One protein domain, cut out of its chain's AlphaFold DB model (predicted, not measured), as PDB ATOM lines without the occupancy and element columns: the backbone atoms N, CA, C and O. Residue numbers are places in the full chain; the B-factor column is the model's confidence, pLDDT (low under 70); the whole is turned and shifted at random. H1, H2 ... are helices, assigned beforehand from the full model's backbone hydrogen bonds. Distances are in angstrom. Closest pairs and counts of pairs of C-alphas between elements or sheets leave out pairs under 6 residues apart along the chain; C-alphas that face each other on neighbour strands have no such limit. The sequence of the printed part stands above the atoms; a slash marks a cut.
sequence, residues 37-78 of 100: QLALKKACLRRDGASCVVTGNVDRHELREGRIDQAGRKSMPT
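What this domain is: This is residues 37 to 78 of the 100 residues of an uncharacterized protein of Candidatus Bathyarchaeota archaeon (UniProt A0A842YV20). With little regular structure, the model is a body of wide loops around the short helix H2, with the longer helix H1 at one end of the longest axis. After H2 the last stretch swings out in a loop and folds back, so that residues 75 to 76 run beside residues 58 to 59. The printed part has 42 residues with two named helices, H1 then H2, and no named strand; the class is all helix, with 16 residues in named elements. It is compact, with a radius of gyration of the C-alphas of 9.4 A and spans of 28 by 23 by 15 A.

Where its parts are: H1, residues 37 to 47, is 15.1 A long, from C-alpha 37 at (339.887, 115.494, 266.016) to C-alpha 47 at (326.014, 113.185, 260.574). H2, residues 60 to 64, ends with C-alpha 64 at (324.041, 118.914, 278.404).

How they stand to each other: H1 and H2 are apart, with no C-alpha of the one within 8 A of the other. Residues 58 to 59 pair with residues 75 to 76, parallel. In H1 and H2 every O i to N i+4 pair is within hydrogen-bond range.

The domain as a whole: The C-alphas of Gln 37 and Gly 72, the two farthest apart, are 28.9 A apart. The link from H1 to H2, 12 residues, is long. The printed part has no cut, and no printed residue is under 70 in pLDDT.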
ATOM      1  N   GLN A  37     340.754 116.514 265.406       81.25
ATOM      2  CA  GLN A  37     339.887 115.494 266.016       81.25
ATOM      3  C   GLN A  37     338.599 116.062 266.623       81.25
ATOM      4  O   GLN A  37     337.550 115.424 266.548       81.25
ATOM      5  N   LEU A  38     338.642 117.275 267.184       87.12
ATOM      6  CA  LEU A  38     337.438 117.920 267.713       87.12
ATOM      7  C   LEU A  38     336.461 118.285 266.588       87.12
ATOM      8  O   LEU A  38     335.259 118.050 266.713       87.12
ATOM      9  N   ALA A  39     336.977 118.841 265.489       88.25
ATOM     10  CA  ALA A  39     336.172 119.159 264.314       88.25
ATOM     11  C   ALA A  39     335.590 117.883 263.688       88.25
ATOM     12  O   ALA A  39     334.399 117.845 263.375       88.25
ATOM     13  N   LEU A  40     336.396 116.819 263.603       88.12
ATOM     14  CA  LEU A  40     335.965 115.513 263.112       88.12
ATOM     15  C   LEU A  40     334.850 114.924 263.982       88.12
ATOM     16  O   LEU A  40     333.801 114.560 263.455       88.12
ATOM     17  N   LYS A  41     335.011 114.919 265.312       91.75
ATOM     18  CA  LYS A  41     333.963 114.450 266.230       91.75
ATOM     19  C   LYS A  41     332.661 115.232 266.039       91.75
ATOM     20  O   LYS A  41     331.601 114.619 265.962       91.75
ATOM     21  N   LYS A  42     332.725 116.565 265.935       92.56
ATOM     22  CA  LYS A  42     331.535 117.399 265.682       92.56
ATOM     23  C   LYS A  42     330.866 117.049 264.351       92.56
ATOM     24  O   LYS A  42     329.642 116.965 264.289       92.56
ATOM     25  N   ALA A  43     331.649 116.823 263.297       92.88
ATOM     26  CA  ALA A  43     331.123 116.423 261.996       92.88
ATOM     27  C   ALA A  43     330.444 115.044 262.048       92.88
ATOM     28  O   ALA A  43     329.331 114.912 261.540       92.88
ATOM     29  N   CYS A  44     331.061 114.057 262.706       94.31
ATOM     30  CA  CYS A  44     330.473 112.733 262.915       94.31
ATOM     31  C   CYS A  44     329.179 112.816 263.728       94.31
ATOM     32  O   CYS A  44     328.158 112.304 263.288       94.31
ATOM     33  N   LEU A  45     329.175 113.537 264.853       95.38
ATOM     34  CA  LEU A  45     327.964 113.715 265.656       95.38
ATOM     35  C   LEU A  45     326.837 114.359 264.848       95.38
ATOM     36  O   LEU A  45     325.713 113.877 264.892       95.38
ATOM     37  N   ARG A  46     327.125 115.399 264.061       95.12
ATOM     38  CA  ARG A  46     326.118 116.022 263.192       95.12
ATOM     39  C   ARG A  46     325.564 115.047 262.148       95.12
ATOM     40  O   ARG A  46     324.362 115.060 261.903       95.12
ATOM     41  N   ARG A  47     326.419 114.218 261.543       94.94
ATOM     42  CA  ARG A  47     326.014 113.185 260.574       94.94
ATOM     43  C   ARG A  47     325.131 112.116 261.226       94.94
ATOM     44  O   ARG A  47     324.139 111.706 260.638       94.94
ATOM     45  N   ASP A  48     325.470 111.719 262.448       94.69
ATOM     46  CA  ASP A  48     324.914 110.543 263.128       94.69
ATOM     47  C   ASP A  48     323.769 110.898 264.107       94.69
ATOM     48  O   ASP A  48     323.453 110.145 265.032       94.69
ATOM     49  N   GLY A  49     323.157 112.080 263.954       94.44
ATOM     50  CA  GLY A  49     322.042 112.530 264.800       94.44
ATOM     51  C   GLY A  49     322.418 112.705 266.276       94.44
ATOM     52  O   GLY A  49     321.604 112.447 267.164       94.44
ATOM     53  N   ALA A  50     323.668 113.092 266.530       96.12
ATOM     54  CA  ALA A  50     324.302 113.221 267.838       96.12
ATOM     55  C   ALA A  50     324.223 111.946 268.696       96.12
ATOM     56  O   ALA A  50     324.143 112.005 269.927       96.12
ATOM     57  N   SER A  51     324.242 110.785 268.043       95.31
ATOM     58  CA  SER A  51     324.132 109.485 268.693       95.31
ATOM     59  C   SER A  51     325.263 108.545 268.289       95.31
ATOM     60  O   SER A  51     325.905 108.701 267.252       95.31
ATOM     61  N   CYS A  52     325.545 107.565 269.144       94.94
ATOM     62  CA  CYS A  52     326.450 106.476 268.812       94.94
ATOM     63  C   CYS A  52     325.800 105.579 267.751       94.94
ATOM     64  O   CYS A  52     324.778 104.957 268.030       94.94
ATOM     65  N   VAL A  53     326.442 105.430 266.590       94.81
ATOM     66  CA  VAL A  53     325.935 104.611 265.471       94.81
ATOM     67  C   VAL A  53     325.700 103.136 265.817       94.81
ATOM     68  O   VAL A  53     324.905 102.478 265.162       94.81
ATOM     69  N   VAL A  54     326.371 102.612 266.848       94.06
ATOM     70  CA  VAL A  54     326.241 101.205 267.267       94.06
ATOM     71  C   VAL A  54     325.120 101.014 268.289       94.06
ATOM     72  O   VAL A  54     324.363 100.057 268.205       94.06
ATOM     73  N   THR A  55     325.022 101.899 269.285       94.62
ATOM     74  CA  THR A  55     324.108 101.704 270.429       94.62
ATOM     75  C   THR A  55     322.850 102.566 270.375       94.62
ATOM     76  O   THR A  55     321.923 102.326 271.143       94.62
ATOM     77  N   GLY A  56     322.821 103.604 269.536       93.69
ATOM     78  CA  GLY A  56     321.741 104.594 269.476       93.69
ATOM     79  C   GLY A  56     321.686 105.560 270.667       93.69
ATOM     80  O   GLY A  56     320.839 106.455 270.694       93.69
ATOM     81  N   ASN A  57     322.578 105.423 271.655       95.81
ATOM     82  CA  ASN A  57     322.643 106.331 272.798       95.81
ATOM     83  C   ASN A  57     323.124 107.717 272.369       95.81
ATOM     84  O   ASN A  57     324.022 107.844 271.534       95.81
ATOM     85  N   VAL A  58     322.554 108.753 272.977       96.69
ATOM     86  CA  VAL A  58     322.863 110.144 272.640       96.69
ATOM     87  C   VAL A  58     324.142 110.623 273.315       96.69
ATOM     88  O   VAL A  58     324.475 110.203 274.432       96.69
ATOM     89  N   ASP A  59     324.849 111.537 272.654       97.25
ATOM     90  CA  ASP A  59     326.044 112.145 273.220       97.25
ATOM     91  C   ASP A  59     325.707 113.020 274.435       97.25
ATOM     92  O   ASP A  59     324.829 113.884 274.417       97.25
ATOM     93  N   ARG A  60     326.430 112.779 275.530       96.25
ATOM     94  CA  ARG A  60     326.241 113.482 276.805       96.25
ATOM     95  C   ARG A  60     326.524 114.976 276.728       96.25
ATOM     96  O   ARG A  60     325.897 115.734 277.463       96.25
ATOM     97  N   HIS A  61     327.491 115.391 275.923       95.56
ATOM     98  CA  HIS A  61     327.855 116.796 275.803       95.56
ATOM     99  C   HIS A  61     326.777 117.548 275.019       95.56
ATOM    100  O   HIS A  61     326.262 118.549 275.510       95.56
ATOM    101  N   GLU A  62     326.349 116.989 273.884       95.38
ATOM    102  CA  GLU A  62     325.244 117.524 273.073       95.38
ATOM    103  C   GLU A  62     323.941 117.652 273.880       95.38
ATOM    104  O   GLU A  62     323.250 118.669 273.788       95.38
ATOM    105  N   LEU A  63     323.637 116.660 274.727       95.44
ATOM    106  CA  LEU A  63     322.482 116.707 275.626       95.44
ATOM    107  C   LEU A  63     322.625 117.798 276.702       95.44
ATOM    108  O   LEU A  63     321.685 118.547 276.949       95.44
ATOM    109  N   ARG A  64     323.795 117.912 277.346       95.44
ATOM    110  CA  ARG A  64     324.041 118.914 278.404       95.44
ATOM    111  C   ARG A  64     323.957 120.349 277.898       95.44
ATOM    112  O   ARG A  64     323.553 121.225 278.651       95.44
ATOM    113  N   GLU A  65     324.341 120.586 276.651       95.56
ATOM    114  CA  GLU A  65     324.239 121.904 276.017       95.56
ATOM    115  C   GLU A  65     322.854 122.176 275.419       95.56
ATOM    116  O   GLU A  65     322.657 123.214 274.792       95.56
ATOM    117  N   GLY A  66     321.896 121.258 275.594       93.69
ATOM    118  CA  GLY A  66     320.523 121.430 275.123       93.69
ATOM    119  C   GLY A  66     320.385 121.422 273.601       93.69
ATOM    120  O   GLY A  66     319.399 121.935 273.080       93.69
ATOM    121  N   ARG A  67     321.359 120.862 272.869       94.00
ATOM    122  CA  ARG A  67     321.312 120.787 271.399       94.00
ATOM    123  C   ARG A  67     320.463 119.632 270.881       94.00
ATOM    124  O   ARG A  67     320.059 119.646 269.723       94.00
ATOM    125  N   ILE A  68     320.198 118.648 271.736       93.12
ATOM    126  CA  ILE A  68     319.353 117.491 271.448       93.12
ATOM    127  C   ILE A  68     318.491 117.140 272.655       93.12
ATOM    128  O   ILE A  68     318.864 117.416 273.793       93.12
ATOM    129  N   ASP A  69     317.378 116.459 272.396       89.81
ATOM    130  CA  ASP A  69     316.581 115.806 273.429       89.81
ATOM    131  C   ASP A  69     317.041 114.354 273.633       89.81
ATOM    132  O   ASP A  69     317.404 113.622 272.698       89.81
ATOM    133  N   GLN A  70     316.994 113.925 274.889       87.06
ATOM    134  CA  GLN A  70     317.235 112.553 275.284       87.06
ATOM    135  C   GLN A  70     316.196 111.611 274.649       87.06
ATOM    136  O   GLN A  70     316.570 110.509 274.242       87.06
ATOM    137  N   ALA A  71     314.936 112.041 274.488       86.81
ATOM    138  CA  ALA A  71     313.870 111.286 273.811       86.81
ATOM    139  C   ALA A  71     313.778 109.810 274.269       86.81
ATOM    140  O   ALA A  71     313.696 108.887 273.461       86.81
ATOM    141  N   GLY A  72     313.901 109.569 275.579       88.31
ATOM    142  CA  GLY A  72     313.879 108.223 276.174       88.31
ATOM    143  C   GLY A  72     315.135 107.365 275.949       88.31
ATOM    144  O   GLY A  72     315.223 106.259 276.482       88.31
ATOM    145  N   ARG A  73     316.136 107.852 275.209       90.06
ATOM    146  CA  ARG A  73     317.417 107.161 274.983       90.06
ATOM    147  C   ARG A  73     318.350 107.346 276.177       90.06
ATOM    148  O   ARG A  73     318.195 108.272 276.971       90.06
ATOM    149  N   LYS A  74     319.358 106.488 276.339       95.31
ATOM    150  CA  LYS A  74     320.390 106.717 277.366       95.31
ATOM    151  C   LYS A  74     321.415 107.729 276.855       95.31
ATOM    152  O   LYS A  74     321.661 107.825 275.655       95.31
ATOM    153  N   SER A  75     322.029 108.459 277.782       95.81
ATOM    154  CA  SER A  75     323.114 109.394 277.488       95.81
ATOM    155  C   SER A  75     324.468 108.814 277.887       95.81
ATOM    156  O   SER A  75     324.656 108.362 279.022       95.81
ATOM    157  N   MET A  76     325.439 108.874 276.978       94.50
ATOM    158  CA  MET A  76     326.808 108.434 277.242       94.50
ATOM    159  C   MET A  76     327.838 109.349 276.567       94.50
ATOM    160  O   MET A  76     327.517 110.024 275.592       94.50
ATOM    161  N   PRO A  77     329.083 109.413 277.069       94.75
ATOM    162  CA  PRO A  77     330.156 110.055 276.328       94.75
ATOM    163  C   PRO A  77     330.400 109.270 275.038       94.75
ATOM    164  O   PRO A  77     330.634 108.063 275.095       94.75
ATOM    165  N   THR A  78     330.363 109.942 273.890       94.69
ATOM    166  CA  THR A  78     330.776 109.329 272.621       94.69
ATOM    167  C   THR A  78     332.231 109.665 272.309       94.69
ATOM    168  O   THR A  78     332.774 110.678 272.768       94.69
TER     169      THR A  78